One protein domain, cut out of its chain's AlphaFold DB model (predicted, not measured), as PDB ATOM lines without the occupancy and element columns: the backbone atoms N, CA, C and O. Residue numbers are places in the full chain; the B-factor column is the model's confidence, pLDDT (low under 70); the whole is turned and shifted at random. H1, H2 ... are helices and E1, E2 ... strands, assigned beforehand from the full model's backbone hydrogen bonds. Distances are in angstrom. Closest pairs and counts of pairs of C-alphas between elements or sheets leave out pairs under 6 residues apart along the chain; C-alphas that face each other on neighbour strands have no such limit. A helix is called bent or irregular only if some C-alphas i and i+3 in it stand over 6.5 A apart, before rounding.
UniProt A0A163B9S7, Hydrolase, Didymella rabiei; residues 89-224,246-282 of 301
ATOM      1  N   THR A  89     -20.346  38.830  50.106       94.19
ATOM      2  CA  THR A  89     -18.885  38.740  50.031       94.19
ATOM      3  C   THR A  89     -18.456  37.619  49.092       94.19
ATOM      4  O   THR A  89     -18.821  36.462  49.287       94.19
ATOM      5  N   ILE A  90     -17.650  37.950  48.083       94.38
ATOM      6  CA  ILE A  90     -17.149  37.007  47.081       94.38
ATOM      7  C   ILE A  90     -15.623  36.961  47.160       94.38
ATOM      8  O   ILE A  90     -14.927  37.913  46.794       94.38
ATOM      9  N   PHE A  91     -15.108  35.825  47.631       91.00
ATOM     10  CA  PHE A  91     -13.669  35.569  47.735       91.00
ATOM     11  C   PHE A  91     -13.100  34.896  46.490       91.00
ATOM     12  O   PHE A  91     -12.022  35.250  46.028       91.00
ATOM     13  N   HIS A  92     -13.841  33.935  45.939       89.12
ATOM     14  CA  HIS A  92     -13.465  33.141  44.774       89.12
ATOM     15  C   HIS A  92     -14.723  32.753  43.994       89.12
ATOM     16  O   HIS A  92     -15.822  32.801  44.541       89.12
ATOM     17  N   HIS A  93     -14.549  32.338  42.736       86.75
ATOM     18  CA  HIS A  93     -15.613  31.770  41.898       86.75
ATOM     19  C   HIS A  93     -16.894  32.603  41.898       86.75
ATOM     20  O   HIS A  93     -17.943  32.190  42.399       86.75
ATOM     21  N   ALA A  94     -16.810  33.798  41.317       85.56
ATOM     22  CA  ALA A  94     -17.949  34.696  41.241       85.56
ATOM     23  C   ALA A  94     -19.138  34.101  40.462       85.56
ATOM     24  O   ALA A  94     -20.240  34.599  40.561       85.56
ATOM     25  N   ASP A  95     -18.997  33.015  39.711       84.06
ATOM     26  CA  ASP A  95     -20.130  32.340  39.076       84.06
ATOM     27  C   ASP A  95     -21.021  31.563  40.067       84.06
ATOM     28  O   ASP A  95     -22.170  31.243  39.745       84.06
ATOM     29  N   THR A  96     -20.543  31.296  41.285       87.69
ATOM     30  CA  THR A  96     -21.267  30.489  42.279       87.69
ATOM     31  C   THR A  96     -22.524  31.165  42.826       87.69
ATOM     32  O   THR A  96     -23.511  30.469  43.061       87.69
ATOM     33  N   PHE A  97     -22.581  32.496  42.958       85.50
ATOM     34  CA  PHE A  97     -23.807  33.158  43.446       85.50
ATOM     35  C   PHE A  97     -24.972  33.026  42.446       85.50
ATOM     36  O   PHE A  97     -26.138  32.996  42.836       85.50
ATOM     37  N   LEU A  98     -24.666  32.838  41.156       90.31
ATOM     38  CA  LEU A  98     -25.655  32.585  40.103       90.31
ATOM     39  C   LEU A  98     -26.146  31.130  40.066       90.31
ATOM     40  O   LEU A  98     -26.853  30.723  39.137       90.31
ATOM     41  N   THR A  99     -25.770  30.313  41.051       92.31
ATOM     42  CA  THR A  99     -26.251  28.932  41.158       92.31
ATOM     43  C   THR A  99     -27.649  28.826  41.756       92.31
ATOM     44  O   THR A  99     -28.283  27.786  41.548       92.31
ATOM     45  N   LEU A 100     -28.162  29.883  42.406       92.44
ATOM     46  CA  LEU A 100     -29.523  29.886  42.949       92.44
ATOM     47  C   LEU A 100     -30.556  29.583  41.845       92.44
ATOM     48  O   LEU A 100     -30.441  30.115  40.734       92.44
ATOM     49  N   PRO A 101     -31.593  28.767  42.129       95.06
ATOM     50  CA  PRO A 101     -32.570  28.348  41.124       95.06
ATOM     51  C   PRO A 101     -33.234  29.505  40.371       95.06
ATOM     52  O   PRO A 101     -33.474  29.389  39.169       95.06
ATOM     53  N   VAL A 102     -33.463  30.643  41.038       95.12
ATOM     54  CA  VAL A 102     -34.090  31.835  40.445       95.12
ATOM     55  C   VAL A 102     -33.335  32.350  39.212       95.12
ATOM     56  O   VAL A 102     -33.955  32.713  38.214       95.12
ATOM     57  N   PHE A 103     -32.000  32.263  39.197       95.25
ATOM     58  CA  PHE A 103     -31.178  32.687  38.056       95.25
ATOM     59  C   PHE A 103     -31.206  31.705  36.876       95.25
ATOM     60  O   PHE A 103     -30.656  31.998  35.811       95.25
ATOM     61  N   ARG A 104     -31.822  30.529  37.047       94.31
ATOM     62  CA  ARG A 104     -31.869  29.454  36.044       94.31
ATOM     63  C   ARG A 104     -33.246  29.271  35.409       94.31
ATOM     64  O   ARG A 104     -33.340  28.547  34.424       94.31
ATOM     65  N   VAL A 105     -34.285  29.932  35.927       93.00
ATOM     66  CA  VAL A 105     -35.672  29.785  35.445       93.00
ATOM     67  C   VAL A 105     -35.810  30.227  33.988       93.00
ATOM     68  O   VAL A 105     -36.292  29.478  33.143       93.00
ATOM     69  N   SER A 106     -35.387  31.453  33.674       94.50
ATOM     70  CA  SER A 106     -35.373  31.979  32.308       94.50
ATOM     71  C   SER A 106     -34.378  33.130  32.181       94.50
ATOM     72  O   SER A 106     -33.942  33.705  33.180       94.50
ATOM     73  N   ARG A 107     -34.026  33.506  30.944       94.19
ATOM     74  CA  ARG A 107     -33.111  34.633  30.695       94.19
ATOM     75  C   ARG A 107     -33.660  35.954  31.240       94.19
ATOM     76  O   ARG A 107     -32.888  36.728  31.794       94.19
ATOM     77  N   GLN A 108     -34.963  36.193  31.091       95.25
ATOM     78  CA  GLN A 108     -35.600  37.415  31.577       95.25
ATOM     79  C   GLN A 108     -35.608  37.458  33.108       95.25
ATOM     80  O   GLN A 108     -35.151  38.441  33.680       95.25
ATOM     81  N   VAL A 109     -36.026  36.368  33.764       95.94
ATOM     82  CA  VAL A 109     -36.018  36.274  35.236       95.94
ATOM     83  C   VAL A 109     -34.603  36.452  35.773       95.94
ATOM     84  O   VAL A 109     -34.397  37.209  36.710       95.94
ATOM     85  N   ARG A 110     -33.603  35.836  35.130       96.00
ATOM     86  CA  ARG A 110     -32.195  36.028  35.497       96.00
ATOM     87  C   ARG A 110     -31.774  37.495  35.420       96.00
ATOM     88  O   ARG A 110     -31.083  37.953  36.317       96.00
ATOM     89  N   GLN A 111     -32.137  38.210  34.355       96.56
ATOM     90  CA  GLN A 111     -31.762  39.618  34.190       96.56
ATOM     91  C   GLN A 111     -32.404  40.511  35.256       96.56
ATOM     92  O   GLN A 111     -31.706  41.334  35.840       96.56
ATOM     93  N   GLU A 112     -33.694  40.321  35.536       97.56
ATOM     94  CA  GLU A 112     -34.401  41.063  36.586       97.56
ATOM     95  C   GLU A 112     -33.841  40.742  37.979       97.56
ATOM     96  O   GLU A 112     -33.522  41.651  38.735       97.56
ATOM     97  N   ALA A 113     -33.630  39.459  38.283       97.38
ATOM     98  CA  ALA A 113     -33.062  39.003  39.548       97.38
ATOM     99  C   ALA A 113     -31.638  39.537  39.783       97.38
ATOM    100  O   ALA A 113     -31.304  39.940  40.892       97.38
ATOM    101  N   VAL A 114     -30.788  39.550  38.748       97.50
ATOM    102  CA  VAL A 114     -29.429  40.116  38.844       97.50
ATOM    103  C   VAL A 114     -29.482  41.629  39.044       97.50
ATOM    104  O   VAL A 114     -28.746  42.148  39.875       97.50
ATOM    105  N   SER A 115     -30.351  42.333  38.314       97.31
ATOM    106  CA  SER A 115     -30.541  43.778  38.487       97.31
ATOM    107  C   SER A 115     -30.996  44.110  39.913       97.31
ATOM    108  O   SER A 115     -30.396  44.972  40.553       97.31
ATOM    109  N   TYR A 116     -31.959  43.349  40.447       97.38
ATOM    110  CA  TYR A 116     -32.414  43.451  41.834       97.38
ATOM    111  C   TYR A 116     -31.270  43.219  42.835       97.38
ATOM    112  O   TYR A 116     -31.038  44.058  43.701       97.38
ATOM    113  N   LEU A 117     -30.493  42.137  42.674       96.69
ATOM    114  CA  LEU A 117     -29.335  41.838  43.528       96.69
ATOM    115  C   LEU A 117     -28.325  42.995  43.546       96.69
ATOM    116  O   LEU A 117     -27.925  43.432  44.619       96.69
ATOM    117  N   CYS A 118     -27.948  43.510  42.373       97.12
ATOM    118  CA  CYS A 118     -26.979  44.600  42.228       97.12
ATOM    119  C   CYS A 118     -27.472  45.945  42.794       97.12
ATOM    120  O   CYS A 118     -26.661  46.811  43.133       97.12
ATOM    121  N   THR A 119     -28.790  46.134  42.863       96.75
ATOM    122  CA  THR A 119     -29.423  47.353  43.373       96.75
ATOM    123  C   THR A 119     -29.601  47.329  44.890       96.75
ATOM    124  O   THR A 119     -29.348  48.346  45.535       96.75
ATOM    125  N   GLU A 120     -30.019  46.199  45.456       96.69
ATOM    126  CA  GLU A 120     -30.384  46.115  46.877       96.69
ATOM    127  C   GLU A 120     -29.215  45.717  47.787       96.69
ATOM    128  O   GLU A 120     -29.202  46.092  48.954       96.69
ATOM    129  N   HIS A 121     -28.218  44.990  47.274       96.06
ATOM    130  CA  HIS A 121     -27.144  44.440  48.104       96.06
ATOM    131  C   HIS A 121     -25.828  45.191  47.912       96.06
ATOM    132  O   HIS A 121     -25.483  45.622  46.807       96.06
ATOM    133  N   THR A 122     -25.040  45.268  48.983       94.75
ATOM    134  CA  THR A 122     -23.640  45.690  48.892       94.75
ATOM    135  C   THR A 122     -22.780  44.505  48.474       94.75
ATOM    136  O   THR A 122     -22.813  43.453  49.107       94.75
ATOM    137  N   VAL A 123     -21.985  44.654  47.413       96.38
ATOM    138  CA  VAL A 123     -21.122  43.569  46.923       96.38
ATOM    139  C   VAL A 123     -19.676  43.817  47.339       96.38
ATOM    140  O   VAL A 123     -19.085  44.830  46.975       96.38
ATOM    141  N   TYR A 124     -19.079  42.877  48.066       95.44
ATOM    142  CA  TYR A 124     -17.664  42.890  48.427       95.44
ATOM    143  C   TYR A 124     -16.881  41.880  47.585       95.44
ATOM    144  O   TYR A 124     -17.193  40.689  47.584       95.44
ATOM    145  N   LEU A 125     -15.834  42.337  46.901       96.12
ATOM    146  CA  LEU A 125     -15.062  41.558  45.932       96.12
ATOM    147  C   LEU A 125     -13.591  41.490  46.359       96.12
ATOM    148  O   LEU A 125     -12.903  42.511  46.425       96.12
ATOM    149  N   SER A 126     -13.091  40.279  46.621       94.44
ATOM    150  CA  SER A 126     -11.705  40.047  47.050       94.44
ATOM    151  C   SER A 126     -10.757  39.866  45.860       94.44
ATOM    152  O   SER A 126     -10.318  38.762  45.535       94.44
ATOM    153  N   GLY A 127     -10.419  40.967  45.204       94.56
ATOM    154  CA  GLY A 127      -9.379  41.042  44.183       94.56
ATOM    155  C   GLY A 127      -9.913  41.529  42.845       94.56
ATOM    156  O   GLY A 127     -11.084  41.348  42.517       94.56
ATOM    157  N   LEU A 128      -9.029  42.095  42.021       96.38
ATOM    158  CA  LEU A 128      -9.410  42.577  40.689       96.38
ATOM    159  C   LEU A 128      -9.874  41.445  39.759       96.38
ATOM    160  O   LEU A 128     -10.784  41.645  38.963       96.38
ATOM    161  N   ASN A 129      -9.289  40.246  39.867       96.56
ATOM    162  CA  ASN A 129      -9.733  39.091  39.075       96.56
ATOM    163  C   ASN A 129     -11.153  38.663  39.453       96.56
ATOM    164  O   ASN A 129     -11.993  38.500  38.579       96.56
ATOM    165  N   VAL A 130     -11.427  38.553  40.755       96.56
ATOM    166  CA  VAL A 130     -12.753  38.192  41.270       96.56
ATOM    167  C   VAL A 130     -13.780  39.248  40.884       96.56
ATOM    168  O   VAL A 130     -14.886  38.901  40.479       96.56
ATOM    169  N   ALA A 131     -13.398  40.527  40.938       97.19
ATOM    170  CA  ALA A 131     -14.252  41.604  40.475       97.19
ATOM    171  C   ALA A 131     -14.564  41.489  38.977       97.19
ATOM    172  O   ALA A 131     -15.728  41.526  38.596       97.19
ATOM    173  N   ASN A 132     -13.556  41.257  38.134       97.56
ATOM    174  CA  ASN A 132     -13.753  41.056  36.696       97.56
ATOM    175  C   ASN A 132     -14.634  39.835  36.386       97.56
ATOM    176  O   ASN A 132     -15.499  39.912  35.512       97.56
ATOM    177  N   ASP A 133     -14.449  38.727  37.105       96.56
ATOM    178  CA  ASP A 133     -15.275  37.528  36.956       96.56
ATOM    179  C   ASP A 133     -16.729  37.807  37.364       96.56
ATOM    180  O   ASP A 133     -17.654  37.447  36.633       96.56
ATOM    181  N   PHE A 134     -16.935  38.511  38.482       97.25
ATOM    182  CA  PHE A 134     -18.254  38.950  38.939       97.25
ATOM    183  C   PHE A 134     -18.930  39.851  37.902       97.25
ATOM    184  O   PHE A 134     -20.045  39.559  37.465       97.25
ATOM    185  N   PHE A 135     -18.231  40.888  37.437       97.38
ATOM    186  CA  PHE A 135     -18.715  41.829  36.427       97.38
ATOM    187  C   PHE A 135     -19.061  41.136  35.105       97.38
ATOM    188  O   PHE A 135     -20.107  41.403  34.505       97.38
ATOM    189  N   SER A 136     -18.245  40.169  34.677       96.25
ATOM    190  CA  SER A 136     -18.568  39.342  33.513       96.25
ATOM    191  C   SER A 136     -19.789  38.444  33.747       96.25
ATOM    192  O   SER A 136     -20.516  38.163  32.791       96.25
ATOM    193  N   ALA A 137     -20.000  37.944  34.967       95.56
ATOM    194  CA  ALA A 137     -21.080  37.015  35.292       95.56
ATOM    195  C   ALA A 137     -22.453  37.705  35.385       95.56
ATOM    196  O   ALA A 137     -23.447  37.153  34.886       95.56
ATOM    197  N   VAL A 138     -22.506  38.908  35.974       96.12
ATOM    198  CA  VAL A 138     -23.724  39.742  36.022       96.12
ATOM    199  C   VAL A 138     -24.059  40.344  34.655       96.12
ATOM    200  O   VAL A 138     -25.235  40.500  34.313       96.12
ATOM    201  N   GLY A 139     -23.036  40.618  33.841       95.88
ATOM    202  CA  GLY A 139     -23.179  41.234  32.526       95.88
ATOM    203  C   GLY A 139     -23.583  42.710  32.589       95.88
ATOM    204  O   GLY A 139     -23.770  43.291  33.653       95.88
ATOM    205  N   GLU A 140     -23.739  43.323  31.416       96.19
ATOM    206  CA  GLU A 140     -23.954  44.771  31.277       96.19
ATOM    207  C   GLU A 140     -25.190  45.286  32.029       96.19
ATOM    208  O   GLU A 140     -25.107  46.294  32.721       96.19
ATOM    209  N   ASN A 141     -26.319  44.573  31.960       94.44
ATOM    210  CA  ASN A 141     -27.541  44.984  32.661       94.44
ATOM    211  C   ASN A 141     -27.352  44.986  34.184       94.44
ATOM    212  O   ASN A 141     -27.807  45.906  34.852       94.44
ATOM    213  N   GLY A 142     -26.677  43.968  34.725       96.44
ATOM    214  CA  GLY A 142     -26.392  43.898  36.155       96.44
ATOM    215  C   GLY A 142     -25.399  44.966  36.600       96.44
ATOM    216  O   GLY A 142     -25.569  45.531  37.673       96.44
ATOM    217  N   LEU A 143     -24.404  45.272  35.762       96.69
ATOM    218  CA  LEU A 143     -23.442  46.347  36.014       96.69
ATOM    219  C   LEU A 143     -24.103  47.718  36.047       96.69
ATOM    220  O   LEU A 143     -23.835  48.481  36.966       96.69
ATOM    221  N   ARG A 144     -24.991  48.016  35.093       95.94
ATOM    222  CA  ARG A 144     -25.722  49.289  35.086       95.94
ATOM    223  C   ARG A 144     -26.527  49.483  36.363       95.94
ATOM    224  O   ARG A 144     -26.534  50.584  36.876       95.94
ATOM    225  N   SER A 145     -27.123  48.416  36.900       96.94
ATOM    226  CA  SER A 145     -27.891  48.447  38.152       96.94
ATOM    227  C   SER A 145     -27.051  48.325  39.433       96.94
ATOM    228  O   SER A 145     -27.636  48.255  40.516       96.94
ATOM    229  N   LEU A 146     -25.718  48.238  39.342       96.62
ATOM    230  CA  LEU A 146     -24.829  48.081  40.495       96.62
ATOM    231  C   LEU A 146     -24.734  49.389  41.276       96.62
ATOM    232  O   LEU A 146     -24.164  50.354  40.779       96.62
ATOM    233  N   ARG A 147     -25.258  49.410  42.507       93.88
ATOM    234  CA  ARG A 147     -25.280  50.625  43.341       93.88
ATOM    235  C   ARG A 147     -24.137  50.707  44.341       93.88
ATOM    236  O   ARG A 147     -23.586  51.791  44.523       93.88
ATOM    237  N   HIS A 148     -23.787  49.600  44.989       92.69
ATOM    238  CA  HIS A 148     -22.806  49.594  46.075       92.69
ATOM    239  C   HIS A 148     -21.801  48.459  45.882       92.69
ATOM    240  O   HIS A 148     -22.164  47.280  45.909       92.69
ATOM    241  N   VAL A 149     -20.526  48.804  45.707       94.75
ATOM    242  CA  VAL A 149     -19.464  47.802  45.566       94.75
ATOM    243  C   VAL A 149     -18.209  48.203  46.329       94.75
ATOM    244  O   VAL A 149     -17.768  49.351  46.295       94.75
ATOM    245  N   THR A 150     -17.629  47.224  47.012       93.38
ATOM    246  CA  THR A 150     -16.315  47.311  47.641       93.38
ATOM    247  C   THR A 150     -15.384  46.329  46.952       93.38
ATOM    248  O   THR A 150     -15.685  45.139  46.870       93.38
ATOM    249  N   VAL A 151     -14.243  46.799  46.462       94.88
ATOM    250  CA  VAL A 151     -13.239  45.952  45.809       94.88
ATOM    251  C   VAL A 151     -11.951  46.030  46.601       94.88
ATOM    252  O   VAL A 151     -11.361  47.101  46.720       94.88
ATOM    253  N   ARG A 152     -11.483  44.890  47.110       92.06
ATOM    254  CA  ARG A 152     -10.192  44.787  47.786       92.06
ATOM    255  C   ARG A 152      -9.143  44.189  46.880       92.06
ATOM    256  O   ARG A 152      -9.283  43.053  46.460       92.06
ATOM    257  N   SER A 153      -8.059  44.904  46.629       93.75
ATOM    258  CA  SER A 153      -6.908  44.398  45.891       93.75
ATOM    259  C   SER A 153      -5.691  44.414  46.804       93.75
ATOM    260  O   SER A 153      -5.221  45.486  47.164       93.75
ATOM    261  N   ALA A 154      -5.189  43.233  47.180       90.06
ATOM    262  CA  ALA A 154      -3.976  43.134  47.988       90.06
ATOM    263  C   ALA A 154      -2.759  43.605  47.176       90.06
ATOM    264  O   ALA A 154      -2.189  44.637  47.496       90.06
ATOM    265  N   ASP A 155      -2.473  42.948  46.044       90.62
ATOM    266  CA  ASP A 155      -1.174  43.140  45.377       90.62
ATOM    267  C   ASP A 155      -1.321  43.636  43.924       90.62
ATOM    268  O   ASP A 155      -0.515  44.399  43.396       90.62
ATOM    269  N   THR A 156      -2.385  43.237  43.219       94.25
ATOM    270  CA  THR A 156      -2.494  43.483  41.766       94.25
ATOM    271  C   THR A 156      -2.635  44.968  41.414       94.25
ATOM    272  O   THR A 156      -2.402  45.349  40.271       94.25
ATOM    273  N   TRP A 157      -3.003  45.828  42.369       94.81
ATOM    274  CA  TRP A 157      -3.236  47.253  42.116       94.81
ATOM    275  C   TRP A 157      -1.941  48.028  41.818       94.81
ATOM    276  O   TRP A 157      -1.964  48.916  40.966       94.81
ATOM    277  N   HIS A 158      -0.801  47.653  42.408       94.94
ATOM    278  CA  HIS A 158       0.486  48.338  42.203       94.94
ATOM    279  C   HIS A 158       1.482  47.565  41.325       94.94
ATOM    280  O   HIS A 158       2.480  48.134  40.896       94.94
ATOM    281  N   GLN A 159       1.195  46.307  40.981       95.88
ATOM    282  CA  GLN A 159       2.063  45.503  40.111       95.88
ATOM    283  C   GLN A 159       2.165  46.055  38.677       95.88
ATOM    284  O   GLN A 159       1.149  46.366  38.046       95.88
ATOM    285  N   ASP A 160       3.387  46.061  38.135       94.50
ATOM    286  CA  ASP A 160       3.727  46.527  36.776       94.50
ATOM    287  C   ASP A 160       3.882  45.409  35.732       94.50
ATOM    288  O   ASP A 160       4.428  45.599  34.646       94.50
ATOM    289  N   SER A 161       3.370  44.213  36.019       96.31
ATOM    290  CA  SER A 161       3.401  43.127  35.039       96.31
ATOM    291  C   SER A 161       2.397  43.355  33.900       96.31
ATOM    292  O   SER A 161       1.305  43.890  34.102       96.31
ATOM    293  N   SER A 162       2.717  42.857  32.700       95.38
ATOM    294  CA  SER A 162       1.787  42.855  31.555       95.38
ATOM    295  C   SER A 162       0.434  42.214  31.912       95.38
ATOM    296  O   SER A 162      -0.625  42.732  31.556       95.38
ATOM    297  N   LYS A 163       0.455  41.136  32.710       95.88
ATOM    298  CA  LYS A 163      -0.752  40.471  33.219       95.88
ATOM    299  C   LYS A 163      -1.565  41.383  34.144       95.88
ATOM    300  O   LYS A 163      -2.779  41.474  33.975       95.88
ATOM    301  N   ALA A 164      -0.920  42.059  35.097       95.88
ATOM    302  CA  ALA A 164      -1.595  42.994  35.999       95.88
ATOM    303  C   ALA A 164      -2.206  44.169  35.223       95.88
ATOM    304  O   ALA A 164      -3.363  44.511  35.451       95.88
ATOM    305  N   SER A 165      -1.481  44.720  34.246       95.12
ATOM    306  CA  SER A 165      -1.985  45.777  33.361       95.12
ATOM    307  C   SER A 165      -3.249  45.352  32.599       95.12
ATOM    308  O   SER A 165      -4.238  46.086  32.579       95.12
ATOM    309  N   ALA A 166      -3.284  44.127  32.060       96.44
ATOM    310  CA  ALA A 166      -4.481  43.591  31.408       96.44
ATOM    311  C   ALA A 166      -5.675  43.477  32.376       96.44
ATOM    312  O   ALA A 166      -6.785  43.882  32.034       96.44
ATOM    313  N   ILE A 167      -5.451  42.982  33.598       96.88
ATOM    314  CA  ILE A 167      -6.492  42.859  34.634       96.88
ATOM    315  C   ILE A 167      -7.043  44.238  35.027       96.88
ATOM    316  O   ILE A 167      -8.262  44.411  35.093       96.88
ATOM    317  N   LYS A 168      -6.152  45.217  35.246       96.88
ATOM    318  CA  LYS A 168      -6.490  46.618  35.547       96.88
ATOM    319  C   LYS A 168      -7.325  47.240  34.426       96.88
ATOM    320  O   LYS A 168      -8.343  47.866  34.700       96.88
ATOM    321  N   SER A 169      -6.928  47.036  33.171       96.06
ATOM    322  CA  SER A 169      -7.637  47.565  31.999       96.06
ATOM    323  C   SER A 169      -9.055  47.000  31.875       96.06
ATOM    324  O   SER A 169     -10.010  47.757  31.701       96.06
ATOM    325  N   VAL A 170      -9.220  45.681  32.049       96.69
ATOM    326  CA  VAL A 170     -10.545  45.035  32.054       96.69
ATOM    327  C   VAL A 170     -11.418  45.584  33.185       96.69
ATOM    328  O   VAL A 170     -12.576  45.923  32.946       96.69
ATOM    329  N   PHE A 171     -10.851  45.741  34.383       97.50
ATOM    330  CA  PHE A 171     -11.554  46.307  35.534       97.50
ATOM    331  C   PHE A 171     -12.065  47.722  35.252       97.50
ATOM    332  O   PHE A 171     -13.255  47.991  35.406       97.50
ATOM    333  N   LEU A 172     -11.195  48.609  34.756       96.44
ATOM    334  CA  LEU A 172     -11.581  49.970  34.369       96.44
ATOM    335  C   LEU A 172     -12.663  49.967  33.280       96.44
ATOM    336  O   LEU A 172     -13.558  50.808  33.302       96.44
ATOM    337  N   GLY A 173     -12.613  49.013  32.347       95.81
ATOM    338  CA  GLY A 173     -13.649  48.818  31.334       95.81
ATOM    339  C   GLY A 173     -15.023  48.515  31.933       95.81
ATOM    340  O   GLY A 173     -16.012  49.098  31.498       95.81
ATOM    341  N   TYR A 174     -15.093  47.654  32.950       97.25
ATOM    342  CA  TYR A 174     -16.350  47.360  33.643       97.25
ATOM    343  C   TYR A 174     -16.850  48.522  34.496       97.25
ATOM    344  O   TYR A 174     -18.050  48.792  34.487       97.25
ATOM    345  N   MET A 175     -15.954  49.247  35.169       95.50
ATOM    346  CA  MET A 175     -16.343  50.411  35.970       95.50
ATOM    347  C   MET A 175     -16.991  51.511  35.117       95.50
ATOM    348  O   MET A 175     -17.940  52.139  35.568       95.50
ATOM    349  N   LYS A 176     -16.579  51.676  33.850       94.56
ATOM    350  CA  LYS A 176     -17.251  52.584  32.898       94.56
ATOM    351  C   LYS A 176     -18.699  52.190  32.582       94.56
ATOM    352  O   LYS A 176     -19.474  53.033  32.149       94.56
ATOM    353  N   LEU A 177     -19.059  50.914  32.739       95.19
ATOM    354  CA  LEU A 177     -20.415  50.414  32.482       95.19
ATOM    355  C   LEU A 177     -21.330  50.528  33.710       95.19
ATOM    356  O   LEU A 177     -22.547  50.403  33.563       95.19
ATOM    357  N   ALA A 178     -20.767  50.736  34.902       94.62
ATOM    358  CA  ALA A 178     -21.502  50.831  36.160       94.62
ATOM    359  C   ALA A 178     -22.065  52.247  36.367       94.62
ATOM    360  O   ALA A 178     -21.608  52.995  37.226       94.62
ATOM    361  N   THR A 179     -23.038  52.630  35.538       92.88
ATOM    362  CA  THR A 179     -23.569  54.003  35.482       92.88
ATOM    363  C   THR A 179     -24.385  54.417  36.705       92.88
ATOM    364  O   THR A 179     -24.403  55.600  37.025       92.88
ATOM    365  N   ASP A 180     -25.035  53.475  37.399       92.50
ATOM    366  CA  ASP A 180     -25.883  53.789  38.564       92.50
ATOM    367  C   ASP A 180     -25.143  53.583  39.898       92.50
ATOM    368  O   ASP A 180     -25.769  53.413  40.953       92.50
ATOM    369  N   LEU A 181     -23.809  53.579  39.861       91.19
ATOM    370  CA  LEU A 181     -22.974  53.374  41.033       91.19
ATOM    371  C   LEU A 181     -23.106  54.554  42.000       91.19
ATOM    372  O   LEU A 181     -22.802  55.692  41.664       91.19
ATOM    373  N   ARG A 182     -23.564  54.272  43.222       88.56
ATOM    374  CA  ARG A 182     -23.784  55.268  44.285       88.56
ATOM    375  C   ARG A 182     -22.674  55.270  45.324       88.56
ATOM    376  O   ARG A 182     -22.324  56.322  45.842       88.56
ATOM    377  N   ARG A 183     -22.140  54.089  45.645       88.19
ATOM    378  CA  ARG A 183     -21.017  53.921  46.572       88.19
ATOM    379  C   ARG A 183     -19.996  52.979  45.964       88.19
ATOM    380  O   ARG A 183     -20.308  51.837  45.622       88.19
ATOM    381  N   PHE A 184     -18.765  53.457  45.888       90.94
ATOM    382  CA  PHE A 184     -17.617  52.681  45.462       90.94
ATOM    383  C   PHE A 184     -16.513  52.805  46.498       90.94
ATOM    384  O   PHE A 184     -16.074  53.912  46.796       90.94
ATOM    385  N   VAL A 185     -16.053  51.672  47.017       88.50
ATOM    386  CA  VAL A 185     -14.919  51.620  47.939       88.50
ATOM    387  C   VAL A 185     -13.828  50.762  47.314       88.50
ATOM    388  O   VAL A 185     -14.047  49.594  46.992       88.50
ATOM    389  N   PHE A 186     -12.639  51.334  47.143       90.75
ATOM    390  CA  PHE A 186     -11.466  50.598  46.683       90.75
ATOM    391  C   PHE A 186     -10.476  50.441  47.827       90.75
ATOM    392  O   PHE A 186      -9.980  51.421  48.367       90.75
ATOM    393  N   VAL A 187     -10.182  49.197  48.183       87.88
ATOM    394  CA  VAL A 187      -9.334  48.843  49.319       87.88
ATOM    395  C   VAL A 187      -8.007  48.334  48.780       87.88
ATOM    396  O   VAL A 187      -7.975  47.365  48.020       87.88
ATOM    397  N   VAL A 188      -6.914  48.964  49.194       89.56
ATOM    398  CA  VAL A 188      -5.552  48.627  48.760       89.56
ATOM    399  C   VAL A 188      -4.782  47.911  49.860       89.56
ATOM    400  O   VAL A 188      -4.902  48.257  51.036       89.56
ATOM    401  N   GLY A 189      -3.987  46.917  49.465       84.69
ATOM    402  CA  GLY A 189      -3.047  46.239  50.351       84.69
ATOM    403  C   GLY A 189      -3.687  45.338  51.410       84.69
ATOM    404  O   GLY A 189      -4.900  45.064  51.453       84.69
ATOM    405  N   GLN A 190      -2.827  44.836  52.290       78.62
ATOM    406  CA  GLN A 190      -3.220  44.141  53.516       78.62
ATOM    407  C   GLN A 190      -3.249  45.124  54.692       78.62
ATOM    408  O   GLN A 190      -2.707  46.218  54.596       78.62
ATOM    409  N   PHE A 191      -3.948  44.781  55.777       69.19
ATOM    410  CA  PHE A 191      -3.833  45.532  57.029       69.19
ATOM    411  C   PHE A 191      -3.012  44.701  58.027       69.19
ATOM    412  O   PHE A 191      -3.350  43.530  58.209       69.19
ATOM    413  N   PRO A 192      -1.997  45.277  58.696       80.31
ATOM    414  CA  PRO A 192      -1.472  46.632  58.499       80.31
ATOM    415  C   PRO A 192      -0.870  46.818  57.097       80.31
ATOM    416  O   PRO A 192      -0.420  45.854  56.481       80.31
ATOM    417  N   LEU A 193      -0.908  48.058  56.598       79.00
ATOM    418  CA  LEU A 193      -0.410  48.390  55.264       79.00
ATOM    419  C   LEU A 193       1.096  48.125  55.196       79.00
ATOM    420  O   LEU A 193       1.834  48.488  56.114       79.00
ATOM    421  N   SER A 194       1.552  47.462  54.132       86.81
ATOM    422  CA  SER A 194       2.976  47.184  53.977       86.81
ATOM    423  C   SER A 194       3.739  48.461  53.607       86.81
ATOM    424  O   SER A 194       3.197  49.377  52.988       86.81
ATOM    425  N   ARG A 195       5.037  48.518  53.936       89.12
ATOM    426  CA  ARG A 195       5.902  49.639  53.524       89.12
ATOM    427  C   ARG A 195       5.967  49.780  51.997       89.12
ATOM    428  O   ARG A 195       6.124  50.884  51.489       89.12
ATOM    429  N   GLU A 196       5.862  48.669  51.271       91.06
ATOM    430  CA  GLU A 196       5.824  48.662  49.808       91.06
ATOM    431  C   GLU A 196       4.541  49.322  49.286       91.06
ATOM    432  O   GLU A 196       4.616  50.230  48.455       91.06
ATOM    433  N   ASP A 197       3.382  48.947  49.836       87.88
ATOM    434  CA  ASP A 197       2.098  49.572  49.507       87.88
ATOM    435  C   ASP A 197       2.127  51.084  49.788       87.88
ATOM    436  O   ASP A 197       1.700  51.882  48.952       87.88
ATOM    437  N   GLU A 198       2.684  51.502  50.931       87.69
ATOM    438  CA  GLU A 198       2.841  52.920  51.281       87.69
ATOM    439  C   GLU A 198       3.690  53.685  50.255       87.69
ATOM    440  O   GLU A 198       3.321  54.788  49.839       87.69
ATOM    441  N   VAL A 199       4.805  53.108  49.798       89.44
ATOM    442  CA  VAL A 199       5.656  53.713  48.756       89.44
ATOM    443  C   VAL A 199       4.885  53.858  47.442       89.44
ATOM    444  O   VAL A 199       4.971  54.896  46.779       89.44
ATOM    445  N   HIS A 200       4.084  52.859  47.071       90.81
ATOM    446  CA  HIS A 200       3.252  52.936  45.874       90.81
ATOM    447  C   HIS A 200       2.109  53.951  45.996       90.81
ATOM    448  O   HIS A 200       1.754  54.566  44.991       90.81
ATOM    449  N   LEU A 201       1.555  54.179  47.187       85.75
ATOM    450  CA  LEU A 201       0.536  55.215  47.393       85.75
ATOM    451  C   LEU A 201       1.114  56.632  47.404       85.75
ATOM    452  O   LEU A 201       0.467  57.560  46.926       85.75
ATOM    453  N   THR A 202       2.318  56.803  47.947       83.88
ATOM    454  CA  THR A 202       2.946  58.123  48.124       83.88
ATOM    455  C   THR A 202       3.681  58.610  46.878       83.88
ATOM    456  O   THR A 202       3.766  59.814  46.642       83.88
ATOM    457  N   SER A 203       4.190  57.701  46.044       87.50
ATOM    458  CA  SER A 203       4.868  58.062  44.798       87.50
ATOM    459  C   SER A 203       3.867  58.295  43.663       87.50
ATOM    460  O   SER A 203       3.302  57.350  43.113       87.50
ATOM    461  N   ALA A 204       3.709  59.555  43.245       83.25
ATOM    462  CA  ALA A 204       2.819  59.954  42.145       83.25
ATOM    463  C   ALA A 204       3.126  59.243  40.810       83.25
ATOM    464  O   ALA A 204       2.250  59.060  39.965       83.25
ATOM    465  N   HIS A 205       4.375  58.815  40.609       87.50
ATOM    466  CA  HIS A 205       4.797  58.116  39.395       87.50
ATOM    467  C   HIS A 205       4.619  56.601  39.457       87.50
ATOM    468  O   HIS A 205       4.796  55.935  38.426       87.50
ATOM    469  N   SER A 206       4.261  56.060  40.621       92.31
ATOM    470  CA  SER A 206       4.063  54.629  40.792       92.31
ATOM    471  C   SER A 206       2.870  54.134  39.966       92.31
ATOM    472  O   SER A 206       1.892  54.848  39.725       92.31
ATOM    473  N   SER A 207       2.938  52.873  39.544       92.25
ATOM    474  CA  SER A 207       1.820  52.185  38.890       92.25
ATOM    475  C   SER A 207       0.551  52.170  39.735       92.25
ATOM    476  O   SER A 207      -0.550  52.312  39.205       92.25
ATOM    477  N   GLY A 208       0.709  52.014  41.053       91.88
ATOM    478  CA  GLY A 208      -0.389  51.971  42.008       91.88
ATOM    479  C   GLY A 208      -1.133  53.299  42.084       91.88
ATOM    480  O   GLY A 208      -2.347  53.325  41.896       91.88
ATOM    481  N   ALA A 209      -0.404  54.404  42.262       88.50
ATOM    482  CA  ALA A 209      -0.979  55.749  42.288       88.50
ATOM    483  C   ALA A 209      -1.688  56.081  40.965       88.50
ATOM    484  O   ALA A 209      -2.852  56.481  40.970       88.50
ATOM    485  N   LYS A 210      -1.036  55.814  39.823       91.81
ATOM    486  CA  LYS A 210      -1.635  55.992  38.487       91.81
ATOM    487  C   LYS A 210      -2.926  55.192  38.317       91.81
ATOM    488  O   LYS A 210      -3.899  55.706  37.773       91.81
ATOM    489  N   PHE A 211      -2.943  53.941  38.778       94.31
ATOM    490  CA  PHE A 211      -4.126  53.092  38.689       94.31
ATOM    491  C   PHE A 211      -5.269  53.600  39.577       94.31
ATOM    492  O   PHE A 211      -6.396  53.679  39.099       94.31
ATOM    493  N   ILE A 212      -4.996  54.003  40.821       92.31
ATOM    494  CA  ILE A 212      -6.018  54.569  41.721       92.31
ATOM    495  C   ILE A 212      -6.614  55.853  41.132       92.31
ATOM    496  O   ILE A 212      -7.836  56.008  41.134       92.31
ATOM    497  N   CYS A 213      -5.784  56.735  40.567       87.69
ATOM    498  CA  CYS A 213      -6.268  57.920  39.856       87.69
ATOM    499  C   CYS A 213      -7.171  57.537  38.677       87.69
ATOM    500  O   CYS A 213      -8.272  58.063  38.564       87.69
ATOM    501  N   ALA A 214      -6.771  56.556  37.860       88.88
ATOM    502  CA  ALA A 214      -7.595  56.085  36.747       88.88
ATOM    503  C   ALA A 214      -8.943  55.497  37.206       88.88
ATOM    504  O   ALA A 214      -9.958  55.704  36.543       88.88
ATOM    505  N   VAL A 215      -8.974  54.780  38.337       91.56
ATOM    506  CA  VAL A 215     -10.226  54.287  38.934       91.56
ATOM    507  C   VAL A 215     -11.113  55.457  39.356       91.56
ATOM    508  O   VAL A 215     -12.292  55.466  39.008       91.56
ATOM    509  N   LYS A 216     -10.554  56.460  40.047       88.62
ATOM    510  CA  LYS A 216     -11.291  57.667  40.451       88.62
ATOM    511  C   LYS A 216     -11.864  58.412  39.245       88.62
ATOM    512  O   LYS A 216     -13.038  58.765  39.261       88.62
ATOM    513  N   ASP A 217     -11.063  58.615  38.202       87.25
ATOM    514  CA  ASP A 217     -11.497  59.314  36.989       87.25
ATOM    515  C   ASP A 217     -12.662  58.586  36.304       87.25
ATOM    516  O   ASP A 217     -13.646  59.218  35.920       87.25
ATOM    517  N   VAL A 218     -12.586  57.251  36.206       88.12
ATOM    518  CA  VAL A 218     -13.660  56.426  35.630       88.12
ATOM    519  C   VAL A 218     -14.935  56.481  36.472       88.12
ATOM    520  O   VAL A 218     -16.012  56.654  35.908       88.12
ATOM    521  N   VAL A 219     -14.830  56.342  37.796       86.50
ATOM    522  CA  VAL A 219     -15.993  56.355  38.704       86.50
ATOM    523  C   VAL A 219     -16.682  57.720  38.713       86.50
ATOM    524  O   VAL A 219     -17.905  57.782  38.727       86.50
ATOM    525  N   ASN A 220     -15.917  58.807  38.607       85.19
ATOM    526  CA  ASN A 220     -16.457  60.167  38.554       85.19
ATOM    527  C   ASN A 220     -17.027  60.548  37.175       85.19
ATOM    528  O   ASN A 220     -17.350  61.713  36.947       85.19
ATOM    529  N   GLY A 221     -17.103  59.606  36.228       80.94
ATOM    530  CA  GLY A 221     -17.631  59.868  34.889       80.94
ATOM    531  C   GLY A 221     -16.788  60.856  34.080       80.94
ATOM    532  O   GLY A 221     -17.287  61.462  33.133       80.94
ATOM    533  N   ILE A 222     -15.508  61.035  34.427       66.00
ATOM    534  CA  ILE A 222     -14.587  61.841  33.628       66.00
ATOM    535  C   ILE A 222     -14.240  61.000  32.392       66.00
ATOM    536  O   ILE A 222     -13.298  60.204  32.391       66.00
ATOM    537  N   GLU A 223     -15.042  61.130  31.330       50.38
ATOM    538  CA  GLU A 223     -14.782  60.525  30.019       50.38
ATOM    539  C   GLU A 223     -13.465  61.082  29.450       50.38
ATOM    540  O   GLU A 223     -13.439  62.103  28.768       50.38
ATOM    541  N   GLY A 224     -12.333  60.457  29.791       40.81
ATOM    542  CA  GLY A 224     -11.057  61.168  29.690       40.81
ATOM    543  C   GLY A 224      -9.799  60.360  29.413       40.81
ATOM    544  O   GLY A 224      -8.720  60.854  29.709       40.81
ATOM    545  N   HIS A 246      -3.574  66.180  42.159       41.12
ATOM    546  CA  HIS A 246      -4.017  65.176  43.155       41.12
ATOM    547  C   HIS A 246      -3.017  64.821  44.275       41.12
ATOM    548  O   HIS A 246      -1.880  64.431  44.030       41.12
ATOM    549  N   ARG A 247      -3.488  64.882  45.532       43.28
ATOM    550  CA  ARG A 247      -2.738  64.495  46.742       43.28
ATOM    551  C   ARG A 247      -3.521  63.436  47.519       43.28
ATOM    552  O   ARG A 247      -4.713  63.608  47.785       43.28
ATOM    553  N   VAL A 248      -2.847  62.344  47.875       47.69
ATOM    554  CA  VAL A 248      -3.368  61.322  48.794       47.69
ATOM    555  C   VAL A 248      -2.868  61.671  50.182       47.69
ATOM    556  O   VAL A 248      -1.660  61.694  50.410       47.69
ATOM    557  N   GLU A 249      -3.778  61.970  51.103       44.91
ATOM    558  CA  GLU A 249      -3.404  62.295  52.475       44.91
ATOM    559  C   GLU A 249      -3.960  61.239  53.430       44.91
ATOM    560  O   GLU A 249      -5.151  60.911  53.420       44.91
ATOM    561  N   ARG A 250      -3.064  60.673  54.242       46.88
ATOM    562  CA  ARG A 250      -3.434  59.831  55.378       46.88
ATOM    563  C   ARG A 250      -4.000  60.760  56.448       46.88
ATOM    564  O   ARG A 250      -3.235  61.473  57.088       46.88
ATOM    565  N   LEU A 251      -5.317  60.767  56.628       41.91
ATOM    566  CA  LEU A 251      -5.968  61.701  57.556       41.91
ATOM    567  C   LEU A 251      -5.813  61.316  59.019       41.91
ATOM    568  O   LEU A 251      -5.867  62.174  59.894       41.91
ATOM    569  N   GLY A 252      -5.597  60.034  59.282       38.97
ATOM    570  CA  GLY A 252      -5.400  59.535  60.627       38.97
ATOM    571  C   GLY A 252      -5.891  58.108  60.775       38.97
ATOM    572  O   GLY A 252      -6.163  57.403  59.800       38.97
ATOM    573  N   THR A 253      -5.971  57.695  62.032       38.12
ATOM    574  CA  THR A 253      -6.726  56.519  62.452       38.12
ATOM    575  C   THR A 253      -8.002  57.042  63.087       38.12
ATOM    576  O   THR A 253      -7.945  57.664  64.145       38.12
ATOM    577  N   GLU A 254      -9.140  56.868  62.422       40.38
ATOM    578  CA  GLU A 254     -10.426  57.182  63.039       40.38
ATOM    579  C   GLU A 254     -10.839  56.025  63.947       40.38
ATOM    580  O   GLU A 254     -10.663  54.845  63.620       40.38
ATOM    581  N   HIS A 255     -11.336  56.393  65.125       36.16
ATOM    582  CA  HIS A 255     -11.936  55.482  66.082       36.16
ATOM    583  C   HIS A 255     -13.432  55.459  65.796       36.16
ATOM    584  O   HIS A 255     -14.106  56.464  66.015       36.16
ATOM    585  N   ASP A 256     -13.953  54.332  65.312       45.66
ATOM    586  CA  ASP A 256     -15.402  54.160  65.342       45.66
ATOM    587  C   ASP A 256     -15.855  53.916  66.793       45.66
ATOM    588  O   ASP A 256     -15.068  53.482  67.646       45.66
ATOM    589  N   SER A 257     -17.127  54.191  67.063       42.06
ATOM    590  CA  SER A 257     -17.811  53.968  68.345       42.06
ATOM    591  C   SER A 257     -17.651  52.539  68.896       42.06
ATOM    592  O   SER A 257     -17.661  52.349  70.110       42.06
ATOM    593  N   ASP A 258     -17.359  51.572  68.022       51.06
ATOM    594  CA  ASP A 258     -17.069  50.171  68.354       51.06
ATOM    595  C   ASP A 258     -15.589  49.883  68.692       51.06
ATOM    596  O   ASP A 258     -15.178  48.728  68.810       51.06
ATOM    597  N   GLY A 259     -14.738  50.907  68.813       42.69
ATOM    598  CA  GLY A 259     -13.325  50.735  69.171       42.69
ATOM    599  C   GLY A 259     -12.433  50.213  68.037       42.69
ATOM    600  O   GLY A 259     -11.266  49.900  68.268       42.69
ATOM    601  N   VAL A 260     -12.948  50.128  66.807       45.44
ATOM    602  CA  VAL A 260     -12.189  49.636  65.653       45.44
ATOM    603  C   VAL A 260     -11.392  50.770  65.014       45.44
ATOM    604  O   VAL A 260     -11.964  51.755  64.550       45.44
ATOM    605  N   HIS A 261     -10.070  50.603  64.940       40.00
ATOM    606  CA  HIS A 261      -9.198  51.525  64.217       40.00
ATOM    607  C   HIS A 261      -9.410  51.395  62.706       40.00
ATOM    608  O   HIS A 261      -9.152  50.337  62.122       40.00
ATOM    609  N   ARG A 262      -9.825  52.485  62.057       44.50
ATOM    610  CA  ARG A 262      -9.883  52.590  60.595       44.50
ATOM    611  C   ARG A 262      -8.807  53.557  60.117       44.50
ATOM    612  O   ARG A 262      -8.736  54.687  60.586       44.50
ATOM    613  N   ASN A 263      -7.961  53.131  59.180       38.56
ATOM    614  CA  ASN A 263      -7.157  54.087  58.418       38.56
ATOM    615  C   ASN A 263      -8.059  54.653  57.318       38.56
ATOM    616  O   ASN A 263      -8.490  53.906  56.437       38.56
ATOM    617  N   VAL A 264      -8.326  55.953  57.383       45.41
ATOM    618  CA  VAL A 264      -9.095  56.671  56.365       45.41
ATOM    619  C   VAL A 264      -8.113  57.420  55.472       45.41
ATOM    620  O   VAL A 264      -7.307  58.231  55.942       45.41
ATOM    621  N   PHE A 265      -8.167  57.136  54.174       50.16
ATOM    622  CA  PHE A 265      -7.418  57.882  53.171       50.16
ATOM    623  C   PHE A 265      -8.409  58.738  52.385       50.16
ATOM    624  O   PHE A 265      -9.364  58.216  51.808       50.16
ATOM    625  N   ARG A 266      -8.193  60.058  52.338       47.25
ATOM    626  CA  ARG A 266      -8.942  60.933  51.421       47.25
ATOM    627  C   ARG A 266      -8.058  61.313  50.249       47.25
ATOM    628  O   ARG A 266      -6.895  61.687  50.409       47.25
ATOM    629  N   LEU A 267      -8.634  61.205  49.055       43.44
ATOM    630  CA  LEU A 267      -7.971  61.566  47.810       43.44
ATOM    631  C   LEU A 267      -8.476  62.934  47.344       43.44
ATOM    632  O   LEU A 267      -9.564  63.042  46.769       43.44
ATOM    633  N   TYR A 268      -7.686  63.980  47.574       39.03
ATOM    634  CA  TYR A 268      -8.067  65.356  47.256       39.03
ATOM    635  C   TYR A 268      -7.855  65.673  45.768       39.03
ATOM    636  O   TYR A 268      -6.897  65.212  45.142       39.03
ATOM    637  N   LYS A 269      -8.767  66.466  45.188       35.44
ATOM    638  CA  LYS A 269      -8.603  67.125  43.881       35.44
ATOM    639  C   LYS A 269      -8.245  68.587  44.160       35.44
ATOM    640  O   LYS A 269      -8.979  69.233  44.896       35.44
ATOM    641  N   ALA A 270      -7.133  69.089  43.623       40.19
ATOM    642  CA  ALA A 270      -6.589  70.384  44.052       40.19
ATOM    643  C   ALA A 270      -7.442  71.595  43.631       40.19
ATOM    644  O   ALA A 270      -7.468  72.595  44.336       40.19
ATOM    645  N   ASN A 271      -8.204  71.499  42.538       36.56
ATOM    646  CA  ASN A 271      -8.869  72.668  41.955       36.56
ATOM    647  C   ASN A 271     -10.396  72.522  41.986       36.56
ATOM    648  O   ASN A 271     -11.032  72.246  40.969       36.56
ATOM    649  N   GLY A 272     -10.988  72.687  43.171       34.59
ATOM    650  CA  GLY A 272     -12.440  72.722  43.338       34.59
ATOM    651  C   GLY A 272     -12.850  73.041  44.768       34.59
ATOM    652  O   GLY A 272     -12.928  72.156  45.616       34.59
ATOM    653  N   ILE A 273     -13.126  74.317  45.030       35.00
ATOM    654  CA  ILE A 273     -13.876  74.755  46.208       35.00
ATOM    655  C   ILE A 273     -15.221  74.002  46.157       35.00
ATOM    656  O   ILE A 273     -15.935  74.116  45.167       35.00
ATOM    657  N   VAL A 274     -15.530  73.232  47.209       34.41
ATOM    658  CA  VAL A 274     -16.694  72.325  47.380       34.41
ATOM    659  C   VAL A 274     -16.498  70.871  46.893       34.41
ATOM    660  O   VAL A 274     -17.020  70.435  45.877       34.41
ATOM    661  N   GLY A 275     -15.742  70.108  47.691       38.00
ATOM    662  CA  GLY A 275     -16.200  68.888  48.376       38.00
ATOM    663  C   GLY A 275     -16.949  67.794  47.606       38.00
ATOM    664  O   GLY A 275     -18.136  67.608  47.838       38.00
ATOM    665  N   GLU A 276     -16.225  66.947  46.873       34.72
ATOM    666  CA  GLU A 276     -16.574  65.523  46.763       34.72
ATOM    667  C   GLU A 276     -15.401  64.690  47.283       34.72
ATOM    668  O   GLU A 276     -14.320  64.621  46.687       34.72
ATOM    669  N   VAL A 277     -15.603  64.106  48.461       35.97
ATOM    670  CA  VAL A 277     -14.657  63.195  49.094       35.97
ATOM    671  C   VAL A 277     -14.881  61.811  48.495       35.97
ATOM    672  O   VAL A 277     -15.905  61.188  48.744       35.97
ATOM    673  N   VAL A 278     -13.913  61.315  47.724       39.38
ATOM    674  CA  VAL A 278     -13.808  59.869  47.487       39.38
ATOM    675  C   VAL A 278     -13.076  59.304  48.694       39.38
ATOM    676  O   VAL A 278     -11.867  59.501  48.850       39.38
ATOM    677  N   GLU A 279     -13.839  58.690  49.587       41.75
ATOM    678  CA  GLU A 279     -13.322  58.067  50.797       41.75
ATOM    679  C   GLU A 279     -12.772  56.682  50.443       41.75
ATOM    680  O   GLU A 279     -13.511  55.777  50.050       41.75
ATOM    681  N   LEU A 280     -11.448  56.517  50.527       42.09
ATOM    682  CA  LEU A 280     -10.844  55.189  50.560       42.09
ATOM    683  C   LEU A 280     -10.982  54.678  51.995       42.09
ATOM    684  O   LEU A 280     -10.121  54.905  52.850       42.09
ATOM    685  N   GLU A 281     -12.093  54.000  52.254       40.47
ATOM    686  CA  GLU A 281     -12.294  53.258  53.490       40.47
ATOM    687  C   GLU A 281     -11.543  51.924  53.399       40.47
ATOM    688  O   GLU A 281     -11.849  51.077  52.556       40.47
ATOM    689  N   LEU A 282     -10.561  51.696  54.275       37.66
ATOM    690  CA  LEU A 282     -10.106  50.332  54.530       37.66
ATOM    691  C   LEU A 282     -11.135  49.660  55.460       37.66
ATOM    692  O   LEU A 282     -11.401  50.192  56.539       37.66
TER     693      LEU A 282
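AT A GLANCE: This is residues 89 to 224 and 246 to 282 of the 301 residues of the protein "Hydrolase" of Didymella rabiei (UniProt A0A163B9S7). A small wall of three parallel strands, E1, E2 and E3, has helices H4 and H7 over one face, and H5 packs between these two helices, farther from the strands. A second sheet, the antiparallel strands E4, E5 and E6, meets the wall at E3 through E6, while H3 grazes one end of the wall and residues 104 to 109 stick out past it. The printed part has 173 residues, with seven named helices and six named strands in the order H1 H2 H3 E1 H4 E2 H5 E3 H6 H7 E4 E5 E6; the sheets run E1 E2 E3 and E4 E5 E6. The class is mixed, helices and strands. The whole is compact, with a radius of gyration of the C-alphas of 16.9 A, and spans 49 by 43 by 33 A.

IN THESE COORDINATES: The first sheet holds E1, residues 122 to 126, E2, residues 148 to 153 and 16.7 A long, and E3, residues 183 to 188 and 16.5 A long. E1 begins at C-alpha 122, (-23.640, 45.690, 48.892). H4, residues 128 to 144, is 18.5 A long; it has a kink of 96 degrees near residue 138 and is irregular, with C-alphas 137 and 140 9.2 A apart. H5 is residues 162 to 175, 20.1 A, and H7 is residues 207 to 219, 18.3 A. H1 is residues 96 to 99, beginning at C-alpha 96, (-21.267, 30.489, 42.279); H2 is residues 101 to 104; H3 is residues 107 to 120, 20.0 A; H6 is residues 195 to 202, 10.5 A. The second sheet holds E4, residues 247 to 255, 23.2 A, E5, residues 261 to 268, 21.9 A, and E6, residues 278 to 281, ending at C-alpha 281, (-12.294, 53.258, 53.490).

HOW THE PARTS SIT: E1 and E2 are parallel at 12 degrees, with N 125 and O 150 2.8 A apart, within hydrogen-bond range. E2 and E3 are parallel at 9 degrees, with N 153 and O 187 at 2.8 A. Residues 89 to 90 form a short parallel pairing with residues 124 to 125 of E1. E1, H4, E2 and E2, H5, E3 are strand-helix-strand units, two parallel neighbour strands with a helix between, each with a right-handed crossover. H4 is over E1, at a height over the sheet of 10.8 A; H4 and H7 on one face of the sheet E1 E2 E3 make two layers, that is, helices on one face of a sheet. H5 is not on this sheet. H5 touches H4 at a shallow tilt of 25 degrees, the same way, closest at the C-alphas of Asn 132 and Phe 171, 5.8 A. H5 touches H7 at a shallow tilt of 17 degrees, the same way, closest at the C-alphas of Leu 172 and Val 215, 6.4 A. H3 touches residues 138 to 143 of H4 at a steep tilt of 69.6 degrees, only just short of about perpendicular, opposite ways, with the C-alphas of Ser 115 and Gly 142 4.8 A apart. H2 touches H3, with the C-alphas of Phe 103 and Arg 110 4.3 A apart, and H1 is close to H4 but not clearly touching, with the C-alphas of Leu 98 and Ala 137 8.0 A apart. H6 and H7 touch only at the corner, at Leu 201 and Ala 209, whose C-alphas are 5.4 A apart. E4, E5 and E6 form a meander, each strand the antiparallel neighbour of the one before, with N 254 and O 262 2.9 A apart and N 280 and O 265 3.0 A apart. The closest C-alphas of E3 and E6 are those of Val 185 and Leu 280, 6.0 A. H6 only grazes this sheet, with residues 201 to 202, and H7 is on it. Every O i to N i+4 pair is within hydrogen-bond range in H3, H5, H6 and H7, and 10 of 13 are in H4; H1 and H2 are too short for such a pair.

THE WHOLE: The two C-alphas farthest apart are those of Val 105 and Ile 273, 51.1 A. Residues 225 to 245 are cut out between H7 and E4, and C-alphas 224 and 246 are 15.7 A apart across the cut. Of the links that are printed whole, none is long. The mean pLDDT of the printed part is 80.8; residue 191, residues 222 to 224 and residues 246 to 282 are under 70.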